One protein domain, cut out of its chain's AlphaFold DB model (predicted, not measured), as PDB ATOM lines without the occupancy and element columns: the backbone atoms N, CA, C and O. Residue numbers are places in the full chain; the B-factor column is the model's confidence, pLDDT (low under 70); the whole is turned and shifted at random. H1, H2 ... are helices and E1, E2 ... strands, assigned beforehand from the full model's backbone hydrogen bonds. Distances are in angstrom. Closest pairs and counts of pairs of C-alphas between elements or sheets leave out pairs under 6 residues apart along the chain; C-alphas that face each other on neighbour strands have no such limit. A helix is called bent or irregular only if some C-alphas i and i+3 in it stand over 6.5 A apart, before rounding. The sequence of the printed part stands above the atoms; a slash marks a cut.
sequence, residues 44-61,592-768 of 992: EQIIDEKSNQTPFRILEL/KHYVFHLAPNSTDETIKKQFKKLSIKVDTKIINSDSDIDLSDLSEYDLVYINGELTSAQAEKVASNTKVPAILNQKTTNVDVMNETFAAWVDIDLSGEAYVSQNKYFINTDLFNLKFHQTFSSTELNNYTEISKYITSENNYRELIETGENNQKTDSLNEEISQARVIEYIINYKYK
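Overview. This is residues 44 to 61 and 592 to 768 of the 992 residues of an uncharacterized protein of Anaerobutyricum hallii (UniProt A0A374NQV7). A twisted sheet of six strands has H7 packed over one face, on E4 and E6, while the long helix H6 starts beside the edge strand E5 and reaches away from the sheet to a loop whose residues 739 to 744 stick out. H1, H2 and H3 form a loose group beyond the beginnings of E1 and E2, and H4 and H5 make a crossed pair, of which H4 grazes the sheet. The printed part has 195 residues, 96 of them in named elements, under half, in the order H1 E1 H2 H3 E2 E3 H4 E4 H5 E5 E6 H6 H7. The sheet's order is E2 E1 E3 E4 E6 E5, mixed; the class is mixed, helices and strands. The whole is compact, with a radius of gyration of the C-alphas of 18.0 A and spans of 59 by 41 by 30 A.

Along the chain. In sheet order the strands are E2, residues 616 to 622, 19.9 A long; E1, 56 to 61, 16.4 A; E3, 639 to 643, 13.1 A; E4, 662 to 665; E6, 696 to 699; and E5, 691 to 693. H7 is residues 755 to 764, 14.3 A long, ending at C-alpha 764 (15.037, -96.345, 64.736). H6 is residues 716 to 736, 30.1 A long, with a kink of 56 degrees near residue 723; it is irregular, with C-alphas 719 and 722 8.2 A apart. H1, residues 44 to 49, begins at C-alpha 44 (15.884, -105.812, 66.364). H2 is 592 to 596, H3 605 to 613, H4 648 to 656 and H5 671 to 677.

Arrangement. E2 and E1 are parallel, with N 617 and O 56 2.8 A apart, within hydrogen-bond range. E1 and E3 are parallel, with N 641 and O 59 at 2.8 A. E3, H4 and E4 form a strand-helix-strand unit, two parallel neighbour strands with a helix between, its crossover right-handed; N 663 and O 640 are 2.8 A apart. E4 and E6 are parallel, with N 664 and O 697 at 2.8 A, and E5 and E6 form a hairpin, with N 691 and O 698 at 3.0 A. H7 on one face makes two layers, helix and sheet: its height over the sheet is 8.5 A, and it runs along the strands, at 9 degrees to E6 on the local plane. H2 touches H7, the closest C-alphas, of Val 595 and Glu 760, being 5.1 A apart. H6, which grazes the sheet with residues 716 to 723, only just touches H7, by residues 720 to 723 alone, with 3 pairs of C-alphas within 8 A; the closest are those of Ile 723 and Tyr 761, 7.0 A. H1 and H3 only just touch, also with 3 pairs, closest at the C-alphas of Ile 47 and Gln 610, 6.7 A. H4 touches H5 at a steep tilt of 54 degrees, closest at the C-alphas of Ser 648 and Val 673, 6.0 A. Every O i to N i+4 pair is within hydrogen-bond range in H1, H2, H3, H4, H5 and H7, and 14 of 17 are in H6.

Size, cuts and confidence. The C-alphas farthest apart, of Asp 626 and Asn 743, are 61.5 A apart. Residues 62 to 591 are not printed, and C-alphas 61 and 592 are 21.1 A apart across the cut. The links E2 to E3, H5 to E5, E6 to H6 and H6 to H7 are long. The model's pLDDT is under 70 at residues 625 to 628, 682 to 688 and 736 to 746.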
ATOM      1  N   GLU A  44      15.553-104.397  66.546       82.62
ATOM      2  CA  GLU A  44      15.884-105.812  66.364       82.62
ATOM      3  C   GLU A  44      16.780-106.041  65.141       82.62
ATOM      4  O   GLU A  44      17.673-106.886  65.172       82.62
ATOM      5  N   GLN A  45      16.568-105.262  64.073       83.38
ATOM      6  CA  GLN A  45      17.402-105.308  62.873       83.38
ATOM      7  C   GLN A  45      18.813-104.784  63.170       83.38
ATOM      8  O   GLN A  45      19.784-105.369  62.701       83.38
ATOM      9  N   ILE A  46      18.945-103.743  64.001       89.56
ATOM     10  CA  ILE A  46      20.254-103.258  64.458       89.56
ATOM     11  C   ILE A  46      20.957-104.341  65.294       89.56
ATOM     12  O   ILE A  46      22.116-104.656  65.042       89.56
ATOM     13  N   ILE A  47      20.257-104.960  66.249       89.69
ATOM     14  CA  ILE A  47      20.812-106.032  67.097       89.69
ATOM     15  C   ILE A  47      21.229-107.261  66.262       89.69
ATOM     16  O   ILE A  47      22.179-107.961  66.622       89.69
ATOM     17  N   ASP A  48      20.556-107.536  65.138       85.31
ATOM     18  CA  ASP A  48      20.936-108.648  64.265       85.31
ATOM     19  C   ASP A  48      22.091-108.324  63.299       85.31
ATOM     20  O   ASP A  48      22.982-109.152  63.106       85.31
ATOM     21  N   GLU A  49      22.125-107.121  62.726       88.06
ATOM     22  CA  GLU A  49      23.168-106.701  61.778       88.06
ATOM     23  C   GLU A  49      24.515-106.394  62.458       88.06
ATOM     24  O   GLU A  49      25.571-106.490  61.818       88.06
ATOM     25  N   LYS A  50      24.500-106.017  63.743       92.50
ATOM     26  CA  LYS A  50      25.689-105.537  64.456       92.50
ATOM     27  C   LYS A  50      26.384-106.623  65.278       92.50
ATOM     28  O   LYS A  50      25.760-107.496  65.879       92.50
ATOM     29  N   SER A  51      27.714-106.588  65.263       91.81
ATOM     30  CA  SER A  51      28.595-107.600  65.859       91.81
ATOM     31  C   SER A  51      30.004-107.046  66.104       91.81
ATOM     32  O   SER A  51      30.306-105.952  65.646       91.81
ATOM     33  N   ASN A  52      30.915-107.803  66.725       89.44
ATOM     34  CA  ASN A  52      32.335-107.405  66.807       89.44
ATOM     35  C   ASN A  52      33.008-107.201  65.429       89.44
ATOM     36  O   ASN A  52      33.985-106.468  65.336       89.44
ATOM     37  N   GLN A  53      32.502-107.826  64.357       91.50
ATOM     38  CA  GLN A  53      32.987-107.606  62.982       91.50
ATOM     39  C   GLN A  53      32.315-106.402  62.303       91.50
ATOM     40  O   GLN A  53      32.857-105.828  61.364       91.50
ATOM     41  N   THR A  54      31.118-106.040  62.765       94.69
ATOM     42  CA  THR A  54      30.249-104.994  62.214       94.69
ATOM     43  C   THR A  54      29.674-104.156  63.359       94.69
ATOM     44  O   THR A  54      28.471-104.223  63.614       94.69
ATOM     45  N   PRO A  55      30.497-103.420  64.130       95.38
ATOM     46  CA  PRO A  55      30.017-102.740  65.329       95.38
ATOM     47  C   PRO A  55      28.980-101.666  64.986       95.38
ATOM     48  O   PRO A  55      28.982-101.104  63.889       95.38
ATOM     49  N   PHE A  56      28.094-101.362  65.935       96.38
ATOM     50  CA  PHE A  56      27.293-100.141  65.884       96.38
ATOM     51  C   PHE A  56      28.247 -98.958  66.064       96.38
ATOM     52  O   PHE A  56      28.844 -98.821  67.131       96.38
ATOM     53  N   ARG A  57      28.460 -98.151  65.021       95.88
ATOM     54  CA  ARG A  57      29.479 -97.092  65.038       95.88
ATOM     55  C   ARG A  57      28.872 -95.758  65.440       95.88
ATOM     56  O   ARG A  57      27.941 -95.279  64.794       95.88
ATOM     57  N   ILE A  58      29.452 -95.141  66.462       95.69
ATOM     58  CA  ILE A  58      29.119 -93.799  66.931       95.69
ATOM     59  C   ILE A  58      30.305 -92.883  66.624       95.69
ATOM     60  O   ILE A  58      31.431 -93.195  67.003       95.69
ATOM     61  N   LEU A  59      30.052 -91.768  65.944       94.50
ATOM     62  CA  LEU A  59      31.026 -90.687  65.780       94.50
ATOM     63  C   LEU A  59      30.796 -89.655  66.886       94.50
ATOM     64  O   LEU A  59      29.724 -89.057  66.923       94.50
ATOM     65  N   GLU A  60      31.777 -89.429  67.753       94.25
ATOM     66  CA  GLU A  60      31.755 -88.351  68.750       94.25
ATOM     67  C   GLU A  60      32.646 -87.198  68.260       94.25
ATOM     68  O   GLU A  60      33.809 -87.403  67.919       94.25
ATOM     69  N   LEU A  61      32.097 -85.985  68.181       92.38
ATOM     70  CA  LEU A  61      32.799 -84.780  67.730       92.38
ATOM     71  C   LEU A  61      32.941 -83.799  68.898       92.38
ATOM     72  O   LEU A  61      31.931 -83.336  69.420       92.38
ATOM     73  N   LYS A 592      23.269-100.191  76.284       92.88
ATOM     74  CA  LYS A 592      22.698-101.481  75.848       92.88
ATOM     75  C   LYS A 592      21.414-101.804  76.611       92.88
ATOM     76  O   LYS A 592      20.461-102.299  76.012       92.88
ATOM     77  N   HIS A 593      21.377-101.482  77.901       91.38
ATOM     78  CA  HIS A 593      20.230-101.767  78.750       91.38
ATOM     79  C   HIS A 593      19.001-100.931  78.382       91.38
ATOM     80  O   HIS A 593      17.963-101.506  78.075       91.38
ATOM     81  N   TYR A 594      19.116 -99.602  78.339       92.56
ATOM     82  CA  TYR A 594      17.958 -98.713  78.194       92.56
ATOM     83  C   TYR A 594      17.637 -98.286  76.752       92.56
ATOM     84  O   TYR A 594      16.515 -97.853  76.503       92.56
ATOM     85  N   VAL A 595      18.580 -98.388  75.803       94.12
ATOM     86  CA  VAL A 595      18.334 -98.058  74.378       94.12
ATOM     87  C   VAL A 595      18.027 -99.311  73.554       94.12
ATOM     88  O   VAL A 595      17.188 -99.267  72.658       94.12
ATOM     89  N   PHE A 596      18.687-100.437  73.853       92.69
ATOM     90  CA  PHE A 596      18.518-101.700  73.121       92.69
ATOM     91  C   PHE A 596      17.730-102.768  73.890       92.69
ATOM     92  O   PHE A 596      17.485-103.835  73.334       92.69
ATOM     93  N   HIS A 597      17.311-102.502  75.133       90.50
ATOM     94  CA  HIS A 597      16.567-103.444  75.987       90.50
ATOM     95  C   HIS A 597      17.335-104.758  76.248       90.50
ATOM     96  O   HIS A 597      16.750-105.837  76.353       90.50
ATOM     97  N   LEU A 598      18.672-104.675  76.347       90.31
ATOM     98  CA  LEU A 598      19.574-105.814  76.562       90.31
ATOM     99  C   LEU A 598      20.243-105.748  77.941       90.31
ATOM    100  O   LEU A 598      21.050-104.860  78.200       90.31
ATOM    101  N   ALA A 599      19.969-106.721  78.812       84.62
ATOM    102  CA  ALA A 599      20.599-106.829  80.133       84.62
ATOM    103  C   ALA A 599      21.567-108.029  80.206       84.62
ATOM    104  O   ALA A 599      21.168-109.135  79.819       84.62
ATOM    105  N   PRO A 600      22.783-107.883  80.773       78.44
ATOM    106  CA  PRO A 600      23.707-109.010  80.961       78.44
ATOM    107  C   PRO A 600      23.131-110.063  81.919       78.44
ATOM    108  O   PRO A 600      23.326-111.264  81.730       78.44
ATOM    109  N   ASN A 601      22.354-109.602  82.904       83.44
ATOM    110  CA  ASN A 601      21.750-110.409  83.961       83.44
ATOM    111  C   ASN A 601      20.340-110.924  83.603       83.44
ATOM    112  O   ASN A 601      19.631-111.417  84.479       83.44
ATOM    113  N   SER A 602      19.912-110.815  82.337       84.50
ATOM    114  CA  SER A 602      18.594-111.302  81.905       84.50
ATOM    115  C   SER A 602      18.435-112.808  82.146       84.50
ATOM    116  O   SER A 602      19.351-113.600  81.909       84.50
ATOM    117  N   THR A 603      17.250-113.240  82.572       86.12
ATOM    118  CA  THR A 603      16.910-114.670  82.637       86.12
ATOM    119  C   THR A 603      16.748-115.288  81.244       86.12
ATOM    120  O   THR A 603      16.896-116.501  81.109       86.12
ATOM    121  N   ASP A 604      16.530-114.474  80.208       85.06
ATOM    122  CA  ASP A 604      16.401-114.912  78.819       85.06
ATOM    123  C   ASP A 604      17.777-115.123  78.150       85.06
ATOM    124  O   ASP A 604      18.603-114.212  78.018       85.06
ATOM    125  N   GLU A 605      18.023-116.353  77.697       85.56
ATOM    126  CA  GLU A 605      19.259-116.753  77.012       85.56
ATOM    127  C   GLU A 605      19.434-116.130  75.615       85.56
ATOM    128  O   GLU A 605      20.557-116.051  75.114       85.56
ATOM    129  N   THR A 606      18.359-115.675  74.974       83.56
ATOM    130  CA  THR A 606      18.397-114.902  73.724       83.56
ATOM    131  C   THR A 606      18.904-113.495  74.004       83.56
ATOM    132  O   THR A 606      19.867-113.075  73.363       83.56
ATOM    133  N   ILE A 607      18.355-112.819  75.022       85.81
ATOM    134  CA  ILE A 607      18.794-111.472  75.429       85.81
ATOM    135  C   ILE A 607      20.269-111.488  75.854       85.81
ATOM    136  O   ILE A 607      21.048-110.661  75.386       85.81
ATOM    137  N   LYS A 608      20.709-112.479  76.644       88.38
ATOM    138  CA  LYS A 608      22.137-112.664  76.983       88.38
ATOM    139  C   LYS A 608      23.037-112.827  75.754       88.38
ATOM    140  O   LYS A 608      24.133-112.269  75.712       88.38
ATOM    141  N   LYS A 609      22.608-113.607  74.755       88.62
ATOM    142  CA  LYS A 609      23.372-113.805  73.509       88.62
ATOM    143  C   LYS A 609      23.413-112.533  72.671       88.62
ATOM    144  O   LYS A 609      24.469-112.211  72.141       88.62
ATOM    145  N   GLN A 610      22.306-111.799  72.587       90.00
ATOM    146  CA  GLN A 610      22.234-110.502  71.916       90.00
ATOM    147  C   GLN A 610      23.124-109.463  72.605       90.00
ATOM    148  O   GLN A 610      23.895-108.801  71.921       90.00
ATOM    149  N   PHE A 611      23.111-109.389  73.938       91.25
ATOM    150  CA  PHE A 611      23.984-108.511  74.724       91.25
ATOM    151  C   PHE A 611      25.473-108.771  74.447       91.25
ATOM    152  O   PHE A 611      26.243-107.835  74.250       91.25
ATOM    153  N   LYS A 612      25.873-110.050  74.381       91.06
ATOM    154  CA  LYS A 612      27.248-110.467  74.043       91.06
ATOM    155  C   LYS A 612      27.601-110.286  72.561       91.06
ATOM    156  O   LYS A 612      28.773-110.125  72.241       91.06
ATOM    157  N   LYS A 613      26.616-110.354  71.657       91.94
ATOM    158  CA  LYS A 613      26.796-110.151  70.209       91.94
ATOM    159  C   LYS A 613      26.935-108.668  69.865       91.94
ATOM    160  O   LYS A 613      27.793-108.331  69.053       91.94
ATOM    161  N   LEU A 614      26.088-107.810  70.439       92.75
ATOM    162  CA  LEU A 614      26.015-106.390  70.113       92.75
ATOM    163  C   LEU A 614      27.289-105.670  70.565       92.75
ATOM    164  O   LEU A 614      27.469-105.341  71.738       92.75
ATOM    165  N   SER A 615      28.143-105.392  69.588       94.00
ATOM    166  CA  SER A 615      29.322-104.552  69.743       94.00
ATOM    167  C   SER A 615      28.986-103.121  69.352       94.00
ATOM    168  O   SER A 615      28.309-102.895  68.346       94.00
ATOM    169  N   ILE A 616      29.465-102.159  70.134       95.00
ATOM    170  CA  ILE A 616      29.279-100.731  69.885       95.00
ATOM    171  C   ILE A 616      30.662-100.100  69.907       95.00
ATOM    172  O   ILE A 616      31.385-100.288  70.882       95.00
ATOM    173  N   LYS A 617      31.029 -99.361  68.858       94.00
ATOM    174  CA  LYS A 617      32.318 -98.676  68.762       94.00
ATOM    175  C   LYS A 617      32.126 -97.165  68.753       94.00
ATOM    176  O   LYS A 617      31.339 -96.663  67.951       94.00
ATOM    177  N   VAL A 618      32.873 -96.461  69.595       93.25
ATOM    178  CA  VAL A 618      32.959 -94.997  69.588       93.25
ATOM    179  C   VAL A 618      34.240 -94.585  68.857       93.25
ATOM    180  O   VAL A 618      35.332 -95.009  69.225       93.25
ATOM    181  N   ASP A 619      34.106 -93.768  67.814       91.62
ATOM    182  CA  ASP A 619      35.223 -93.057  67.190       91.62
ATOM    183  C   ASP A 619      35.121 -91.572  67.594       91.62
ATOM    184  O   ASP A 619      34.273 -90.848  67.070       91.62
ATOM    185  N   THR A 620      35.964 -91.111  68.520       91.31
ATOM    186  CA  THR A 620      36.016 -89.698  68.943       91.31
ATOM    187  C   THR A 620      36.985 -88.901  68.058       91.31
ATOM    188  O   THR A 620      38.094 -89.366  67.783       91.31
ATOM    189  N   LYS A 621      36.596 -87.702  67.599       89.56
ATOM    190  CA  LYS A 621      37.448 -86.787  66.813       89.56
ATOM    191  C   LYS A 621      37.405 -85.344  67.342       89.56
ATOM    192  O   LYS A 621      36.339 -84.836  67.685       89.56
ATOM    193  N   ILE A 622      38.561 -84.675  67.329       88.19
ATOM    194  CA  ILE A 622      38.766 -83.312  67.853       88.19
ATOM    195  C   ILE A 622      38.604 -82.273  66.732       88.19
ATOM    196  O   ILE A 622      39.471 -82.145  65.874       88.19
ATOM    197  N   ILE A 623      37.494 -81.532  66.721       85.56
ATOM    198  CA  ILE A 623      37.072 -80.687  65.585       85.56
ATOM    199  C   ILE A 623      37.862 -79.386  65.405       85.56
ATOM    200  O   ILE A 623      37.832 -78.831  64.307       85.56
ATOM    201  N   ASN A 624      38.592 -78.949  66.436       71.75
ATOM    202  CA  ASN A 624      39.389 -77.716  66.441       71.75
ATOM    203  C   ASN A 624      40.900 -77.957  66.239       71.75
ATOM    204  O   ASN A 624      41.706 -77.072  66.516       71.75
ATOM    205  N   SER A 625      41.308 -79.148  65.790       62.81
ATOM    206  CA  SER A 625      42.697 -79.394  65.375       62.81
ATOM    207  C   SER A 625      43.015 -78.718  64.034       62.81
ATOM    208  O   SER A 625      42.136 -78.638  63.182       62.81
ATOM    209  N   ASP A 626      44.284 -78.365  63.788       53.38
ATOM    210  CA  ASP A 626      44.763 -77.753  62.526       53.38
ATOM    211  C   ASP A 626      44.497 -78.590  61.248       53.38
ATOM    212  O   ASP A 626      44.726 -78.121  60.131       53.38
ATOM    213  N   SER A 627      44.025 -79.834  61.378       57.41
ATOM    214  CA  SER A 627      43.547 -80.662  60.269       57.41
ATOM    215  C   SER A 627      42.027 -80.597  60.110       57.41
ATOM    216  O   SER A 627      41.298 -81.060  60.989       57.41
ATOM    217  N   ASP A 628      41.569 -80.147  58.935       66.69
ATOM    218  CA  ASP A 628      40.188 -80.317  58.461       66.69
ATOM    219  C   ASP A 628      39.737 -81.778  58.649       66.69
ATOM    220  O   ASP A 628      40.201 -82.682  57.948       66.69
ATOM    221  N   ILE A 629      38.812 -82.025  59.582       75.75
ATOM    222  CA  ILE A 629      38.234 -83.362  59.741       75.75
ATOM    223  C   ILE A 629      37.439 -83.714  58.492       75.75
ATOM    224  O   ILE A 629      36.452 -83.049  58.149       75.75
ATOM    225  N   ASP A 630      37.788 -84.848  57.882       78.12
ATOM    226  CA  ASP A 630      36.918 -85.421  56.876       78.12
ATOM    227  C   ASP A 630      35.661 -86.055  57.505       78.12
ATOM    228  O   ASP A 630      35.710 -86.891  58.419       78.12
ATOM    229  N   LEU A 631      34.526 -85.599  56.975       84.12
ATOM    230  CA  LEU A 631      33.152 -85.997  57.281       84.12
ATOM    231  C   LEU A 631      32.430 -86.463  55.996       84.12
ATOM    232  O   LEU A 631      31.204 -86.434  55.920       84.12
ATOM    233  N   SER A 632      33.177 -86.843  54.955       79.19
ATOM    234  CA  SER A 632      32.655 -87.472  53.735       79.19
ATOM    235  C   SER A 632      31.931 -88.791  54.045       79.19
ATOM    236  O   SER A 632      30.791 -88.992  53.624       79.19
ATOM    237  N   ASP A 633      32.543 -89.626  54.886       83.00
ATOM    238  CA  ASP A 633      32.105 -90.986  55.218       83.00
ATOM    239  C   ASP A 633      31.088 -91.062  56.374       83.00
ATOM    240  O   ASP A 633      30.929 -92.100  57.017       83.00
ATOM    241  N   LEU A 634      30.328 -89.988  56.636       88.88
ATOM    242  CA  LEU A 634      29.297 -89.972  57.690       88.88
ATOM    243  C   LEU A 634      28.304 -91.145  57.587       88.88
ATOM    244  O   LEU A 634      27.767 -91.576  58.600       88.88
ATOM    245  N   SER A 635      28.060 -91.681  56.385       87.25
ATOM    246  CA  SER A 635      27.185 -92.843  56.167       87.25
ATOM    247  C   SER A 635      27.715 -94.186  56.689       87.25
ATOM    248  O   SER A 635      26.949 -95.148  56.684       87.25
ATOM    249  N   GLU A 636      28.978 -94.278  57.113       91.19
ATOM    250  CA  GLU A 636      29.503 -95.463  57.808       91.19
ATOM    251  C   GLU A 636      29.081 -95.538  59.282       91.19
ATOM    252  O   GLU A 636      29.205 -96.593  59.907       91.19
ATOM    253  N   TYR A 637      28.599 -94.423  59.836       94.75
ATOM    254  CA  TYR A 637      28.173 -94.309  61.223       94.75
ATOM    255  C   TYR A 637      26.673 -94.568  61.374       94.75
ATOM    256  O   TYR A 637      25.854 -94.190  60.534       94.75
ATOM    257  N   ASP A 638      26.306 -95.208  62.482       95.38
ATOM    258  CA  ASP A 638      24.917 -95.463  62.855       95.38
ATOM    259  C   ASP A 638      24.327 -94.341  63.720       95.38
ATOM    260  O   ASP A 638      23.105 -94.220  63.796       95.38
ATOM    261  N   LEU A 639      25.185 -93.529  64.349       96.12
ATOM    262  CA  LEU A 639      24.840 -92.359  65.157       96.12
ATOM    263  C   LEU A 639      25.996 -91.347  65.147       96.12
ATOM    264  O   LEU A 639      27.165 -91.732  65.175       96.12
ATOM    265  N   VAL A 640      25.673 -90.055  65.150       95.50
ATOM    266  CA  VAL A 640      26.639 -88.966  65.363       95.50
ATOM    267  C   VAL A 640      26.267 -88.219  66.640       95.50
ATOM    268  O   VAL A 640      25.105 -87.861  66.819       95.50
ATOM    269  N   TYR A 641      27.238 -87.955  67.508       95.38
ATOM    270  CA  TYR A 641      27.104 -87.071  68.658       95.38
ATOM    271  C   TYR A 641      28.031 -85.863  68.489       95.38
ATOM    272  O   TYR A 641      29.237 -86.012  68.305       95.38
ATOM    273  N   ILE A 642      27.453 -84.665  68.518       92.75
ATOM    274  CA  ILE A 642      28.163 -83.389  68.442       92.75
ATOM    275  C   ILE A 642      28.203 -82.790  69.846       92.75
ATOM    276  O   ILE A 642      27.177 -82.349  70.361       92.75
ATOM    277  N   ASN A 643      29.398 -82.763  70.429       92.62
ATOM    278  CA  ASN A 643      29.724 -82.163  71.719       92.62
ATOM    279  C   ASN A 643      30.829 -81.098  71.550       92.62
ATOM    280  O   ASN A 643      31.830 -81.085  72.265       92.62
ATOM    281  N   GLY A 644      30.675 -80.229  70.545       89.62
ATOM    282  CA  GLY A 644      31.639 -79.175  70.228       89.62
ATOM    283  C   GLY A 644      31.162 -78.198  69.149       89.62
ATOM    284  O   GLY A 644      30.115 -78.384  68.525       89.62
ATOM    285  N   GLU A 645      31.949 -77.148  68.932       88.81
ATOM    286  CA  GLU A 645      31.709 -76.076  67.974       88.81
ATOM    287  C   GLU A 645      32.072 -76.515  66.550       88.81
ATOM    288  O   GLU A 645      33.227 -76.490  66.135       88.81
ATOM    289  N   LEU A 646      31.066 -76.915  65.772       86.31
ATOM    290  CA  LEU A 646      31.250 -77.173  64.344       86.31
ATOM    291  C   LEU A 646      31.469 -75.868  63.570       86.31
ATOM    292  O   LEU A 646      30.750 -74.889  63.770       86.31
ATOM    293  N   THR A 647      32.359 -75.896  62.578       85.75
ATOM    294  CA  THR A 647      32.374 -74.881  61.515       85.75
ATOM    295  C   THR A 647      31.117 -74.995  60.646       85.75
ATOM    296  O   THR A 647      30.547 -76.081  60.504       85.75
ATOM    297  N   SER A 648      30.705 -73.910  59.980       84.00
ATOM    298  CA  SER A 648      29.534 -73.916  59.083       84.00
ATOM    299  C   SER A 648      29.612 -75.026  58.021       84.00
ATOM    300  O   SER A 648      28.627 -75.711  57.765       84.00
ATOM    301  N   ALA A 649      30.801 -75.289  57.464       84.81
ATOM    302  CA  ALA A 649      31.006 -76.346  56.471       84.81
ATOM    303  C   ALA A 649      30.867 -77.768  57.054       84.81
ATOM    304  O   ALA A 649      30.352 -78.666  56.384       84.81
ATOM    305  N   GLN A 650      31.302 -77.999  58.298       87.12
ATOM    306  CA  GLN A 650      31.076 -79.272  58.998       87.12
ATOM    307  C   GLN A 650      29.588 -79.445  59.343       87.12
ATOM    308  O   GLN A 650      29.019 -80.515  59.115       87.12
ATOM    309  N   ALA A 651      28.939 -78.382  59.822       86.50
ATOM    310  CA  ALA A 651      27.515 -78.369  60.130       86.50
ATOM    311  C   ALA A 651      26.648 -78.644  58.894       86.50
ATOM    312  O   ALA A 651      25.728 -79.455  58.975       86.50
ATOM    313  N   GLU A 652      26.967 -78.066  57.731       86.06
ATOM    314  CA  GLU A 652      26.260 -78.336  56.471       86.06
ATOM    315  C   GLU A 652      26.363 -79.812  56.057       86.06
ATOM    316  O   GLU A 652      25.358 -80.416  55.658       86.06
ATOM    317  N   LYS A 653      27.544 -80.434  56.201       86.94
ATOM    318  CA  LYS A 653      27.740 -81.874  55.939       86.94
ATOM    319  C   LYS A 653      26.865 -82.741  56.853       86.94
ATOM    320  O   LYS A 653      26.229 -83.676  56.368       86.94
ATOM    321  N   VAL A 654      26.770 -82.419  58.147       87.00
ATOM    322  CA  VAL A 654      25.908 -83.171  59.081       87.00
ATOM    323  C   VAL A 654      24.421 -82.900  58.818       87.00
ATOM    324  O   VAL A 654      23.638 -83.840  58.699       87.00
ATOM    325  N   ALA A 655      24.013 -81.638  58.672       84.62
ATOM    326  CA  ALA A 655      22.615 -81.245  58.480       84.62
ATOM    327  C   ALA A 655      22.012 -81.794  57.176       84.62
ATOM    328  O   ALA A 655      20.836 -82.174  57.149       84.62
ATOM    329  N   SER A 656      22.810 -81.869  56.105       83.81
ATOM    330  CA  SER A 656      22.398 -82.445  54.817       83.81
ATOM    331  C   SER A 656      22.309 -83.978  54.827       83.81
ATOM    332  O   SER A 656      21.564 -84.553  54.023       83.81
ATOM    333  N   ASN A 657      22.976 -84.664  55.764       83.12
ATOM    334  CA  ASN A 657      22.848 -86.110  55.930       83.12
ATOM    335  C   ASN A 657      21.552 -86.477  56.674       83.12
ATOM    336  O   ASN A 657      21.491 -86.655  57.886       83.12
ATOM    337  N   THR A 658      20.485 -86.657  55.901       79.75
ATOM    338  CA  THR A 658      19.149 -87.022  56.408       79.75
ATOM    339  C   THR A 658      18.980 -88.502  56.773       79.75
ATOM    340  O   THR A 658      17.892 -88.907  57.181       79.75
ATOM    341  N   LYS A 659      20.017 -89.336  56.596       82.31
ATOM    342  CA  LYS A 659      19.950 -90.792  56.828       82.31
ATOM    343  C   LYS A 659      20.531 -91.218  58.170       82.31
ATOM    344  O   LYS A 659      20.057 -92.202  58.732       82.31
ATOM    345  N   VAL A 660      21.559 -90.515  58.634       91.00
ATOM    346  CA  VAL A 660      22.276 -90.826  59.873       91.00
ATOM    347  C   VAL A 660      21.670 -89.980  60.994       91.00
ATOM    348  O   VAL A 660      21.522 -88.770  60.808       91.00
ATOM    349  N   PRO A 661      21.227 -90.580  62.110       94.81
ATOM    350  CA  PRO A 661      20.701 -89.832  63.243       94.81
ATOM    351  C   PRO A 661      21.814 -89.042  63.933       94.81
ATOM    352  O   PRO A 661      22.971 -89.467  63.954       94.81
ATOM    353  N   ALA A 662      21.452 -87.896  64.503       94.00
ATOM    354  CA  ALA A 662      22.396 -86.994  65.148       94.00
ATOM    355  C   ALA A 662      21.879 -86.517  66.509       94.00
ATOM    356  O   ALA A 662      20.696 -86.213  66.661       94.00
ATOM    357  N   ILE A 663      22.781 -86.414  67.479       95.06
ATOM    358  CA  ILE A 663      22.562 -85.761  68.768       95.06
ATOM    359  C   ILE A 663      23.433 -84.504  68.790       95.06
ATOM    360  O   ILE A 663      24.612 -84.576  68.448       95.06
ATOM    361  N   LEU A 664      22.859 -83.363  69.163       92.06
ATOM    362  CA  LEU A 664      23.526 -82.064  69.175       92.06
ATOM    363  C   LEU A 664      23.481 -81.466  70.579       92.06
ATOM    364  O   LEU A 664      22.398 -81.134  71.070       92.06
ATOM    365  N   ASN A 665      24.647 -81.303  71.205       91.88
ATOM    366  CA  ASN A 665      24.769 -80.584  72.463       91.88
ATOM    367  C   ASN A 665      24.870 -79.071  72.208       91.88
ATOM    368  O   ASN A 665      25.918 -78.525  71.862       91.88
ATOM    369  N   GLN A 666      23.748 -78.387  72.395       87.50
ATOM    370  CA  GLN A 666      23.568 -76.944  72.249       87.50
ATOM    371  C   GLN A 666      24.421 -76.138  73.244       87.50
ATOM    372  O   GLN A 666      24.716 -74.979  72.975       87.50
ATOM    373  N   LYS A 667      24.873 -76.752  74.348       86.75
ATOM    374  CA  LYS A 667      25.778 -76.141  75.339       86.75
ATOM    375  C   LYS A 667      27.176 -75.877  74.775       86.75
ATOM    376  O   LYS A 667      27.847 -74.948  75.212       86.75
ATOM    377  N   THR A 668      27.617 -76.721  73.844       85.00
ATOM    378  CA  THR A 668      28.967 -76.715  73.258       85.00
ATOM    379  C   THR A 668      28.970 -76.392  71.765       85.00
ATOM    380  O   THR A 668      30.042 -76.284  71.186       85.00
ATOM    381  N   THR A 669      27.801 -76.279  71.124       75.50
ATOM    382  CA  THR A 669      27.687 -75.953  69.693       75.50
ATOM    383  C   THR A 669      27.474 -74.452  69.506       75.50
ATOM    384  O   THR A 669      26.686 -73.835  70.220       75.50
ATOM    385  N   ASN A 670      28.132 -73.862  68.507       79.50
ATOM    386  CA  ASN A 670      27.996 -72.444  68.180       79.50
ATOM    387  C   ASN A 670      26.531 -72.065  67.845       79.50
ATOM    388  O   ASN A 670      25.900 -72.667  66.975       79.50
ATOM    389  N   VAL A 671      26.003 -71.041  68.526       73.38
ATOM    390  CA  VAL A 671      24.593 -70.612  68.437       73.38
ATOM    391  C   VAL A 671      24.202 -70.121  67.037       73.38
ATOM    392  O   VAL A 671      23.086 -70.388  66.593       73.38
ATOM    393  N   ASP A 672      25.102 -69.457  66.312       77.62
ATOM    394  CA  ASP A 672      24.827 -68.981  64.953       77.62
ATOM    395  C   ASP A 672      24.739 -70.168  63.983       77.62
ATOM    396  O   ASP A 672      23.795 -70.270  63.204       77.62
ATOM    397  N   VAL A 673      25.631 -71.153  64.119       80.00
ATOM    398  CA  VAL A 673      25.592 -72.407  63.342       80.00
ATOM    399  C   VAL A 673      24.296 -73.193  63.593       80.00
ATOM    400  O   VAL A 673      23.703 -73.740  62.657       80.00
ATOM    401  N   MET A 674      23.800 -73.210  64.834       74.88
ATOM    402  CA  MET A 674      22.489 -73.782  65.164       74.88
ATOM    403  C   MET A 674      21.341 -73.025  64.477       74.88
ATOM    404  O   MET A 674      20.474 -73.646  63.856       74.88
ATOM    405  N   ASN A 675      21.360 -71.692  64.545       74.88
ATOM    406  CA  ASN A 675      20.307 -70.810  64.032       74.88
ATOM    407  C   ASN A 675      20.323 -70.609  62.505       74.88
ATOM    408  O   ASN A 675      19.312 -70.193  61.944       74.88
ATOM    409  N   GLU A 676      21.431 -70.898  61.824       80.88
ATOM    410  CA  GLU A 676      21.546 -70.784  60.367       80.88
ATOM    411  C   GLU A 676      21.455 -72.154  59.686       80.88
ATOM    412  O   GLU A 676      20.605 -72.372  58.820       80.88
ATOM    413  N   THR A 677      22.305 -73.106  60.082       82.00
ATOM    414  CA  THR A 677      22.454 -74.387  59.375       82.00
ATOM    415  C   THR A 677      21.413 -75.419  59.804       82.00
ATOM    416  O   THR A 677      20.893 -76.166  58.969       82.00
ATOM    417  N   PHE A 678      21.067 -75.465  61.094       81.25
ATOM    418  CA  PHE A 678      20.086 -76.420  61.616       81.25
ATOM    419  C   PHE A 678      18.649 -75.883  61.656       81.25
ATOM    420  O   PHE A 678      17.731 -76.684  61.817       81.25
ATOM    421  N   ALA A 679      18.410 -74.593  61.395       74.19
ATOM    422  CA  ALA A 679      17.079 -73.974  61.454       74.19
ATOM    423  C   ALA A 679      15.996 -74.649  60.592       74.19
ATOM    424  O   ALA A 679      14.837 -74.683  60.989       74.19
ATOM    425  N   ALA A 680      16.344 -75.263  59.455       74.06
ATOM    426  CA  ALA A 680      15.390 -76.041  58.649       74.06
ATOM    427  C   ALA A 680      14.873 -77.325  59.345       74.06
ATOM    428  O   ALA A 680      13.941 -77.966  58.856       74.06
ATOM    429  N   TRP A 681      15.497 -77.710  60.461       73.81
ATOM    430  CA  TRP A 681      15.162 -78.855  61.306       73.81
ATOM    431  C   TRP A 681      14.592 -78.446  62.668       73.81
ATOM    432  O   TRP A 681      14.013 -79.296  63.341       73.81
ATOM    433  N   VAL A 682      14.733 -77.182  63.072       68.00
ATOM    434  CA  VAL A 682      14.127 -76.650  64.296       68.00
ATOM    435  C   VAL A 682      12.669 -76.310  63.996       68.00
ATOM    436  O   VAL A 682      12.376 -75.521  63.099       68.00
ATOM    437  N   ASP A 683      11.741 -76.920  64.729       64.62
ATOM    438  CA  ASP A 683      10.349 -76.475  64.714       64.62
ATOM    439  C   ASP A 683      10.255 -75.206  65.572       64.62
ATOM    440  O   ASP A 683      10.681 -75.207  66.725       64.62
ATOM    441  N   ILE A 684       9.724 -74.117  65.015       58.28
ATOM    442  CA  ILE A 684       9.645 -72.819  65.702       58.28
ATOM    443  C   ILE A 684       8.746 -72.851  66.947       58.28
ATOM    444  O   ILE A 684       8.894 -72.001  67.823       58.28
ATOM    445  N   ASP A 685       7.841 -73.832  67.032       62.09
ATOM    446  CA  ASP A 685       6.990 -74.059  68.201       62.09
ATOM    447  C   ASP A 685       7.702 -74.908  69.284       62.09
ATOM    448  O   ASP A 685       7.267 -74.931  70.440       62.09
ATOM    449  N   LEU A 686       8.822 -75.574  68.956       63.94
ATOM    450  CA  LEU A 686       9.673 -76.316  69.897       63.94
ATOM    451  C   LEU A 686      10.756 -75.400  70.484       63.94
ATOM    452  O   LEU A 686      11.902 -75.374  70.040       63.94
ATOM    453  N   SER A 687      10.392 -74.665  71.535       54.00
ATOM    454  CA  SER A 687      11.331 -73.853  72.321       54.00
ATOM    455  C   SER A 687      11.727 -74.559  73.622       54.00
ATOM    456  O   SER A 687      10.873 -74.925  74.428       54.00
ATOM    457  N   GLY A 688      13.029 -74.752  73.856       64.69
ATOM    458  CA  GLY A 688      13.526 -75.313  75.114       64.69
ATOM    459  C   GLY A 688      14.955 -75.853  75.057       64.69
ATOM    460  O   GLY A 688      15.583 -75.911  74.004       64.69
ATOM    461  N   GLU A 689      15.451 -76.276  76.220       74.81
ATOM    462  CA  GLU A 689      16.816 -76.789  76.407       74.81
ATOM    463  C   GLU A 689      17.040 -78.178  75.784       74.81
ATOM    464  O   GLU A 689      18.164 -78.511  75.414       74.81
ATOM    465  N   ALA A 690      15.985 -78.982  75.616       87.94
ATOM    466  CA  ALA A 690      16.054 -80.253  74.900       87.94
ATOM    467  C   ALA A 690      14.751 -80.562  74.145       87.94
ATOM    468  O   ALA A 690      13.658 -80.328  74.667       87.94
ATOM    469  N   TYR A 691      14.865 -81.081  72.919       89.25
ATOM    470  CA  TYR A 691      13.742 -81.453  72.049       89.25
ATOM    471  C   TYR A 691      14.186 -82.390  70.918       89.25
ATOM    472  O   TYR A 691      15.361 -82.450  70.556       89.25
ATOM    473  N   VAL A 692      13.238 -83.119  70.326       90.38
ATOM    474  CA  VAL A 692      13.487 -84.003  69.174       90.38
ATOM    475  C   VAL A 692      12.826 -83.454  67.913       90.38
ATOM    476  O   VAL A 692      11.683 -83.003  67.946       90.38
ATOM    477  N   SER A 693      13.522 -83.537  66.781       86.75
ATOM    478  CA  SER A 693      12.959 -83.246  65.463       86.75
ATOM    479  C   SER A 693      13.441 -84.278  64.454       86.75
ATOM    480  O   SER A 693      14.624 -84.357  64.113       86.75
ATOM    481  N   GLN A 694      12.508 -85.091  63.962       87.56
ATOM    482  CA  GLN A 694      12.787 -86.182  63.035       87.56
ATOM    483  C   GLN A 694      13.866 -87.143  63.581       87.56
ATOM    484  O   GLN A 694      13.665 -87.776  64.614       87.56
ATOM    485  N   ASN A 695      15.004 -87.268  62.891       90.69
ATOM    486  CA  ASN A 695      16.133 -88.112  63.287       90.69
ATOM    487  C   ASN A 695      17.202 -87.368  64.116       90.69
ATOM    488  O   ASN A 695      18.316 -87.874  64.257       90.69
ATOM    489  N   LYS A 696      16.899 -86.159  64.605       91.25
ATOM    490  CA  LYS A 696      17.827 -85.296  65.343       91.25
ATOM    491  C   LYS A 696      17.323 -85.058  66.762       91.25
ATOM    492  O   LYS A 696      16.145 -84.759  66.957       91.25
ATOM    493  N   TYR A 697      18.220 -85.168  67.732       93.69
ATOM    494  CA  TYR A 697      17.956 -84.859  69.132       93.69
ATOM    495  C   TYR A 697      18.837 -83.692  69.578       93.69
ATOM    496  O   TYR A 697      20.054 -83.734  69.431       93.69
ATOM    497  N   PHE A 698      18.210 -82.649  70.101       90.94
ATOM    498  CA  PHE A 698      18.862 -81.449  70.596       90.94
ATOM    499  C   PHE A 698      18.831 -81.487  72.124       90.94
ATOM    500  O   PHE A 698      17.768 -81.717  72.704       90.94
ATOM    501  N   ILE A 699      19.982 -81.289  72.766       91.38
ATOM    502  CA  ILE A 699      20.157 -81.279  74.228       91.38
ATOM    503  C   ILE A 699      20.992 -80.070  74.649       91.38
ATOM    504  O   ILE A 699      21.742 -79.544  73.841       91.38
ATOM    505  N   ASN A 700      20.887 -79.623  75.898       88.69
ATOM    506  CA  ASN A 700      21.719 -78.551  76.472       88.69
ATOM    507  C   ASN A 700      22.460 -79.037  77.733       88.69
ATOM    508  O   ASN A 700      22.798 -78.274  78.638       88.69
ATOM    509  N   THR A 701      22.651 -80.350  77.817       87.19
ATOM    510  CA  THR A 701      23.235 -81.074  78.943       87.19
ATOM    511  C   THR A 701      24.141 -82.165  78.404       87.19
ATOM    512  O   THR A 701      23.997 -82.593  77.261       87.19
ATOM    513  N   ASP A 702      25.024 -82.663  79.257       88.25
ATOM    514  CA  ASP A 702      25.816 -83.863  79.011       88.25
ATOM    515  C   ASP A 702      24.884 -85.062  78.681       88.25
ATOM    516  O   ASP A 702      23.786 -85.202  79.243       88.25
ATOM    517  N   LEU A 703      25.289 -85.905  77.723       91.75
ATOM    518  CA  LEU A 703      24.442 -86.952  77.133       91.75
ATOM    519  C   LEU A 703      24.139 -88.086  78.117       91.75
ATOM    520  O   LEU A 703      23.042 -88.644  78.098       91.75
ATOM    521  N   PHE A 704      25.084 -88.410  78.994       90.69
ATOM    522  CA  PHE A 704      24.864 -89.335  80.100       90.69
ATOM    523  C   PHE A 704      24.703 -88.566  81.404       90.69
ATOM    524  O   PHE A 704      25.435 -87.626  81.694       90.69
ATOM    525  N   ASN A 705      23.705 -88.963  82.188       92.62
ATOM    526  CA  ASN A 705      23.377 -88.381  83.481       92.62
ATOM    527  C   ASN A 705      22.528 -89.379  84.292       92.62
ATOM    528  O   ASN A 705      21.969 -90.323  83.734       92.62
ATOM    529  N   LEU A 706      22.371 -89.155  85.600       93.19
ATOM    530  CA  LEU A 706      21.612 -90.052  86.494       93.19
ATOM    531  C   LEU A 706      20.095 -90.121  86.193       93.19
ATOM    532  O   LEU A 706      19.372 -90.891  86.820       93.19
ATOM    533  N   LYS A 707      19.592 -89.320  85.243       93.19
ATOM    534  CA  LYS A 707      18.203 -89.347  84.760       93.19
ATOM    535  C   LYS A 707      18.057 -89.957  83.363       93.19
ATOM    536  O   LYS A 707      16.952 -89.962  82.833       93.19
ATOM    537  N   PHE A 708      19.121 -90.513  82.777       94.44
ATOM    538  CA  PHE A 708      19.143 -91.041  81.405       94.44
ATOM    539  C   PHE A 708      17.982 -92.008  81.086       94.44
ATOM    540  O   PHE A 708      17.413 -91.978  79.994       94.44
ATOM    541  N   HIS A 709      17.595 -92.835  82.060       92.88
ATOM    542  CA  HIS A 709      16.484 -93.786  81.952       92.88
ATOM    543  C   HIS A 709      15.180 -93.319  82.623       92.88
ATOM    544  O   HIS A 709      14.178 -94.027  82.549       92.88
ATOM    545  N   GLN A 710      15.164 -92.159  83.289       94.50
ATOM    546  CA  GLN A 710      13.986 -91.651  83.996       94.50
ATOM    547  C   GLN A 710      12.995 -91.011  83.018       94.50
ATOM    548  O   GLN A 710      13.384 -90.324  82.072       94.50
ATOM    549  N   THR A 711      11.702 -91.224  83.258       94.75
ATOM    550  CA  THR A 711      10.613 -90.635  82.471       94.75
ATOM    551  C   THR A 711      10.590 -89.112  82.629       94.75
ATOM    552  O   THR A 711      10.612 -88.598  83.749       94.75
ATOM    553  N   PHE A 712      10.516 -88.384  81.513       92.88
ATOM    554  CA  PHE A 712      10.386 -86.926  81.499       92.88
ATOM    555  C   PHE A 712       9.100 -86.452  82.195       92.88
ATOM    556  O   PHE A 712       8.057 -87.111  82.143       92.88
ATOM    557  N   SER A 713       9.147 -85.268  82.810       90.38
ATOM    558  CA  SER A 713       7.966 -84.644  83.408       90.38
ATOM    559  C   SER A 713       6.931 -84.241  82.350       90.38
ATOM    560  O   SER A 713       7.240 -84.033  81.176       90.38
ATOM    561  N   SER A 714       5.680 -84.050  82.776       85.38
ATOM    562  CA  SER A 714       4.576 -83.642  81.893       85.38
ATOM    563  C   SER A 714       4.834 -82.345  81.114       85.38
ATOM    564  O   SER A 714       4.283 -82.175  80.027       85.38
ATOM    565  N   THR A 715       5.675 -81.448  81.633       84.25
ATOM    566  CA  THR A 715       6.083 -80.216  80.944       84.25
ATOM    567  C   THR A 715       7.081 -80.503  79.821       84.25
ATOM    568  O   THR A 715       6.914 -79.989  78.716       84.25
ATOM    569  N   GLU A 716       8.080 -81.350  80.081       86.88
ATOM    570  CA  GLU A 716       9.129 -81.740  79.125       86.88
ATOM    571  C   GLU A 716       8.576 -82.604  77.980       86.88
ATOM    572  O   GLU A 716       9.012 -82.469  76.838       86.88
ATOM    573  N   LEU A 717       7.563 -83.442  78.242       88.06
ATOM    574  CA  LEU A 717       6.926 -84.302  77.231       88.06
ATOM    575  C   LEU A 717       6.333 -83.535  76.031       88.06
ATOM    576  O   LEU A 717       6.194 -84.114  74.950       88.06
ATOM    577  N   ASN A 718       6.047 -82.234  76.170       84.75
ATOM    578  CA  ASN A 718       5.632 -81.380  75.049       84.75
ATOM    579  C   ASN A 718       6.693 -81.325  73.931       84.75
ATOM    580  O   ASN A 718       6.346 -81.319  72.748       84.75
ATOM    581  N   ASN A 719       7.977 -81.402  74.293       85.81
ATOM    582  CA  ASN A 719       9.102 -81.357  73.358       85.81
ATOM    583  C   ASN A 719       9.361 -82.701  72.650       85.81
ATOM    584  O   ASN A 719      10.198 -82.789  71.752       85.81
ATOM    585  N   TYR A 720       8.615 -83.746  73.030       90.88
ATOM    586  CA  TYR A 720       8.744 -85.113  72.521       90.88
ATOM    587  C   TYR A 720       7.441 -85.648  71.903       90.88
ATOM    588  O   TYR A 720       7.293 -86.853  71.686       90.88
ATOM    589  N   THR A 721       6.486 -84.772  71.555       87.94
ATOM    590  CA  THR A 721       5.172 -85.213  71.041       87.94
ATOM    591  C   THR A 721       5.229 -85.963  69.706       87.94
ATOM    592  O   THR A 721       4.258 -86.630  69.355       87.94
ATOM    593  N   GLU A 722       6.321 -85.882  68.936       88.75
ATOM    594  CA  GLU A 722       6.506 -86.735  67.750       88.75
ATOM    595  C   GLU A 722       6.692 -88.213  68.143       88.75
ATOM    596  O   GLU A 722       6.144 -89.102  67.484       88.75
ATOM    597  N   ILE A 723       7.394 -88.467  69.253       92.56
ATOM    598  CA  ILE A 723       7.664 -89.807  69.786       92.56
ATOM    599  C   ILE A 723       6.394 -90.399  70.386       92.56
ATOM    600  O   ILE A 723       6.040 -91.518  70.027       92.56
ATOM    601  N   SER A 724       5.651 -89.653  71.213       91.19
ATOM    602  CA  SER A 724       4.392 -90.165  71.780       91.19
ATOM    603  C   SER A 724       3.380 -90.512  70.682       91.19
ATOM    604  O   SER A 724       2.842 -91.614  70.669       91.19
ATOM    605  N   LYS A 725       3.214 -89.648  69.665       90.31
ATOM    606  CA  LYS A 725       2.384 -89.942  68.477       90.31
ATOM    607  C   LYS A 725       2.851 -91.195  67.725       90.31
ATOM    608  O   LYS A 725       2.015 -91.910  67.170       90.31
ATOM    609  N   TYR A 726       4.159 -91.456  67.670       89.69
ATOM    610  CA  TYR A 726       4.702 -92.672  67.066       89.69
ATOM    611  C   TYR A 726       4.407 -93.915  67.918       89.69
ATOM    612  O   TYR A 726       3.878 -94.880  67.369       89.69
ATOM    613  N   ILE A 727       4.660 -93.869  69.231       90.38
ATOM    614  CA  ILE A 727       4.379 -94.966  70.169       90.38
ATOM    615  C   ILE A 727       2.886 -95.313  70.157       90.38
ATOM    616  O   ILE A 727       2.542 -96.462  69.897       90.38
ATOM    617  N   THR A 728       1.984 -94.335  70.298       89.94
ATOM    618  CA  THR A 728       0.533 -94.570  70.200       89.94
ATOM    619  C   THR A 728       0.150 -95.176  68.847       89.94
ATOM    620  O   THR A 728      -0.640 -96.115  68.784       89.94
ATOM    621  N   SER A 729       0.722 -94.686  67.737       84.50
ATOM    622  CA  SER A 729       0.452 -95.273  66.419       84.50
ATOM    623  C   SER A 729       0.940 -96.717  66.307       84.50
ATOM    624  O   SER A 729       0.324 -97.483  65.570       84.50
ATOM    625  N   GLU A 730       2.042 -97.070  66.960       84.62
ATOM    626  CA  GLU A 730       2.629 -98.406  66.943       84.62
ATOM    627  C   GLU A 730       1.871 -99.376  67.859       84.62
ATOM    628  O   GLU A 730       1.568-100.490  67.437       84.62
ATOM    629  N   ASN A 731       1.453 -98.927  69.044       85.50
ATOM    630  CA  ASN A 731       0.585 -99.679  69.953       85.50
ATOM    631  C   ASN A 731      -0.754-100.022  69.286       85.50
ATOM    632  O   ASN A 731      -1.161-101.181  69.302       85.50
ATOM    633  N   ASN A 732      -1.355 -99.074  68.558       82.12
ATOM    634  CA  ASN A 732      -2.541 -99.337  67.735       82.12
ATOM    635  C   ASN A 732      -2.291-100.414  66.654       82.12
ATOM    636  O   ASN A 732      -3.194-101.180  66.331       82.12
ATOM    637  N   TYR A 733      -1.087-100.502  66.068       75.69
ATOM    638  CA  TYR A 733      -0.765-101.587  65.126       75.69
ATOM    639  C   TYR A 733      -0.577-102.931  65.835       75.69
ATOM    640  O   TYR A 733      -1.030-103.943  65.310       75.69
ATOM    641  N   ARG A 734       0.065-102.950  67.006       78.50
ATOM    642  CA  ARG A 734       0.290-104.165  67.809       78.50
ATOM    643  C   ARG A 734      -1.017-104.753  68.334       78.50
ATOM    644  O   ARG A 734      -1.201-105.964  68.269       78.50
ATOM    645  N   GLU A 735      -1.961-103.901  68.726       72.31
ATOM    646  CA  GLU A 735      -3.330-104.298  69.058       72.31
ATOM    647  C   GLU A 735      -4.086-104.878  67.848       72.31
ATOM    648  O   GLU A 735      -4.806-105.859  67.988       72.31
ATOM    649  N   LEU A 736      -3.886-104.338  66.639       64.12
ATOM    650  CA  LEU A 736      -4.542-104.837  65.422       64.12
ATOM    651  C   LEU A 736      -3.974-106.170  64.889       64.12
ATOM    652  O   LEU A 736      -4.647-106.835  64.094       64.12
ATOM    653  N   ILE A 737      -2.766-106.587  65.287       61.03
ATOM    654  CA  ILE A 737      -2.170-107.880  64.892       61.03
ATOM    655  C   ILE A 737      -2.617-108.975  65.881       61.03
ATOM    656  O   ILE A 737      -1.820-109.654  66.517       61.03
ATOM    657  N   GLU A 738      -3.931-109.189  65.991       47.47
ATOM    658  CA  GLU A 738      -4.503-110.242  66.851       47.47
ATOM    659  C   GLU A 738      -4.500-111.649  66.218       47.47
ATOM    660  O   GLU A 738      -4.851-112.624  66.877       47.47
ATOM    661  N   THR A 739      -4.112-111.796  64.941       43.97
ATOM    662  CA  THR A 739      -4.179-113.086  64.213       43.97
ATOM    663  C   THR A 739      -3.003-113.334  63.256       43.97
ATOM    664  O   THR A 739      -3.167-113.509  62.049       43.97
ATOM    665  N   GLY A 740      -1.787-113.401  63.807       42.16
ATOM    666  CA  GLY A 740      -0.712-114.213  63.216       42.16
ATOM    667  C   GLY A 740      -0.923-115.706  63.523       42.16
ATOM    668  O   GLY A 740      -1.606-116.031  64.491       42.16
ATOM    669  N   GLU A 741      -0.326-116.617  62.741       39.66
ATOM    670  CA  GLU A 741      -0.613-118.076  62.743       39.66
ATOM    671  C   GLU A 741      -0.447-118.814  64.098       39.66
ATOM    672  O   GLU A 741      -0.851-119.971  64.211       39.66
ATOM    673  N   ASN A 742       0.089-118.152  65.133       44.88
ATOM    674  CA  ASN A 742       0.403-118.721  66.449       44.88
ATOM    675  C   ASN A 742      -0.463-118.185  67.618       44.88
ATOM    676  O   ASN A 742      -0.193-118.535  68.765       44.88
ATOM    677  N   ASN A 743      -1.478-117.342  67.373       49.56
ATOM    678  CA  ASN A 743      -2.403-116.792  68.393       49.56
ATOM    679  C   ASN A 743      -1.761-116.035  69.590       49.56
ATOM    680  O   ASN A 743      -2.412-115.868  70.622       49.56
ATOM    681  N   GLN A 744      -0.518-115.556  69.488       54.19
ATOM    682  CA  GLN A 744       0.104-114.720  70.525       54.19
ATOM    683  C   GLN A 744       0.005-113.232  70.171       54.19
ATOM    684  O   GLN A 744       0.420-112.818  69.089       54.19
ATOM    685  N   LYS A 745      -0.538-112.441  71.104       64.19
ATOM    686  CA  LYS A 745      -0.581-110.975  71.043       64.19
ATOM    687  C   LYS A 745       0.825-110.414  71.276       64.19
ATOM    688  O   LYS A 745       1.523-110.887  72.166       64.19
ATOM    689  N   THR A 746       1.235-109.422  70.488       68.25
ATOM    690  CA  THR A 746       2.445-108.634  70.773       68.25
ATOM    691  C   THR A 746       2.114-107.595  71.839       68.25
ATOM    692  O   THR A 746       1.120-106.882  71.688       68.25
ATOM    693  N   ASP A 747       2.927-107.481  72.889       76.12
ATOM    694  CA  ASP A 747       2.696-106.456  73.910       76.12
ATOM    695  C   ASP A 747       2.902-105.042  73.345       76.12
ATOM    696  O   ASP A 747       3.655-104.815  72.385       76.12
ATOM    697  N   SER A 748       2.203-104.083  73.944       83.19
ATOM    698  CA  SER A 748       2.370-102.661  73.654       83.19
ATOM    699  C   SER A 748       3.758-102.179  74.075       83.19
ATOM    700  O   SER A 748       4.285-102.594  75.104       83.19
ATOM    701  N   LEU A 749       4.314-101.238  73.316       87.56
ATOM    702  CA  LEU A 749       5.443-100.432  73.765       87.56
ATOM    703  C   LEU A 749       5.049 -99.622  75.001       87.56
ATOM    704  O   LEU A 749       3.942 -99.076  75.059       87.56
ATOM    705  N   ASN A 750       5.992 -99.478  75.932       88.19
ATOM    706  CA  ASN A 750       5.868 -98.528  77.031       88.19
ATOM    707  C   ASN A 750       5.724 -97.094  76.473       88.19
ATOM    708  O   ASN A 750       6.444 -96.698  75.555       88.19
ATOM    709  N   GLU A 751       4.778 -96.331  77.023       90.50
ATOM    710  CA  GLU A 751       4.489 -94.942  76.641       90.50
ATOM    711  C   GLU A 751       5.371 -93.922  77.382       90.50
ATOM    712  O   GLU A 751       5.384 -92.741  77.033       90.50
ATOM    713  N   GLU A 752       6.142 -94.373  78.375       91.88
ATOM    714  CA  GLU A 752       7.144 -93.570  79.066       91.88
ATOM    715  C   GLU A 752       8.286 -93.159  78.130       91.88
ATOM    716  O   GLU A 752       8.975 -93.987  77.524       91.88
ATOM    717  N   ILE A 753       8.514 -91.848  78.048       94.44
ATOM    718  CA  ILE A 753       9.613 -91.259  77.290       94.44
ATOM    719  C   ILE A 753      10.683 -90.808  78.281       94.44
ATOM    720  O   ILE A 753      10.465 -89.881  79.058       94.44
ATOM    721  N   SER A 754      11.835 -91.467  78.225       95.25
ATOM    722  CA  SER A 754      13.094 -91.072  78.858       95.25
ATOM    723  C   SER A 754      14.100 -90.613  77.801       95.25
ATOM    724  O   SER A 754      13.870 -90.780  76.599       95.25
ATOM    725  N   GLN A 755      15.248 -90.081  78.221       95.50
ATOM    726  CA  GLN A 755      16.327 -89.712  77.301       95.50
ATOM    727  C   GLN A 755      16.818 -90.919  76.478       95.50
ATOM    728  O   GLN A 755      16.976 -90.811  75.261       95.50
ATOM    729  N   ALA A 756      16.940 -92.099  77.094       95.50
ATOM    730  CA  ALA A 756      17.235 -93.348  76.390       95.50
ATOM    731  C   ALA A 756      16.184 -93.693  75.310       95.50
ATOM    732  O   ALA A 756      16.548 -94.044  74.187       95.50
ATOM    733  N   ARG A 757      14.887 -93.506  75.603       95.38
ATOM    734  CA  ARG A 757      13.780 -93.728  74.649       95.38
ATOM    735  C   ARG A 757      13.809 -92.735  73.473       95.38
ATOM    736  O   ARG A 757      13.396 -93.086  72.367       95.38
ATOM    737  N   VAL A 758      14.327 -91.516  73.673       96.25
ATOM    738  CA  VAL A 758      14.580 -90.550  72.581       96.25
ATOM    739  C   VAL A 758      15.716 -91.026  71.673       96.25
ATOM    740  O   VAL A 758      15.598 -90.927  70.449       96.25
ATOM    741  N   ILE A 759      16.786 -91.592  72.240       96.38
ATOM    742  CA  ILE A 759      17.896 -92.148  71.455       96.38
ATOM    743  C   ILE A 759      17.424 -93.366  70.649       96.38
ATOM    744  O   ILE A 759      17.667 -93.421  69.442       96.38
ATOM    745  N   GLU A 760      16.677 -94.284  71.274       95.81
ATOM    746  CA  GLU A 760      16.047 -95.432  70.602       95.81
ATOM    747  C   GLU A 760      15.210 -94.971  69.397       95.81
ATOM    748  O   GLU A 760      15.334 -95.497  68.290       95.81
ATOM    749  N   TYR A 761      14.414 -93.917  69.581       94.81
ATOM    750  CA  TYR A 761      13.591 -93.347  68.524       94.81
ATOM    751  C   TYR A 761      14.393 -92.807  67.329       94.81
ATOM    752  O   TYR A 761      14.036 -93.096  66.180       94.81
ATOM    753  N   ILE A 762      15.461 -92.028  67.559       95.25
ATOM    754  CA  ILE A 762      16.234 -91.443  66.449       95.25
ATOM    755  C   ILE A 762      17.033 -92.509  65.690       95.25
ATOM    756  O   ILE A 762      17.048 -92.471  64.457       95.25
ATOM    757  N   ILE A 763      17.612 -93.509  66.369       94.94
ATOM    758  CA  ILE A 763      18.317 -94.611  65.685       94.94
ATOM    759  C   ILE A 763      17.339 -95.510  64.921       94.94
ATOM    760  O   ILE A 763      17.653 -95.988  63.827       94.94
ATOM    761  N   ASN A 764      16.109 -95.642  65.424       91.50
ATOM    762  CA  ASN A 764      15.037 -96.345  64.736       91.50
ATOM    763  C   ASN A 764      14.386 -95.540  63.592       91.50
ATOM    764  O   ASN A 764      13.604 -96.089  62.809       91.50
ATOM    765  N   TYR A 765      14.686 -94.242  63.442       89.25
ATOM    766  CA  TYR A 765      13.905 -93.339  62.587       89.25
ATOM    767  C   TYR A 765      13.793 -93.812  61.128       89.25
ATOM    768  O   TYR A 765      12.739 -93.677  60.501       89.25
ATOM    769  N   LYS A 766      14.856 -94.433  60.599       85.31
ATOM    770  CA  LYS A 766      14.916 -94.981  59.231       85.31
ATOM    771  C   LYS A 766      14.019 -96.211  59.003       85.31
ATOM    772  O   LYS A 766      13.637 -96.467  57.860       85.31
ATOM    773  N   TYR A 767      13.657 -96.937  60.063       83.56
ATOM    774  CA  TYR A 767      12.809 -98.136  60.021       83.56
ATOM    775  C   TYR A 767      11.328 -97.846  60.312       83.56
ATOM    776  O   TYR A 767      10.464 -98.682  60.027       83.56
ATOM    777  N   LYS A 768      11.000 -96.643  60.811       76.94
ATOM    778  CA  LYS A 768       9.623 -96.219  61.105       76.94
ATOM    779  C   LYS A 768       8.671 -96.485  59.934       76.94
ATOM    780  O   LYS A 768       8.906 -96.089  58.787       76.94
TER     781      LYS A 768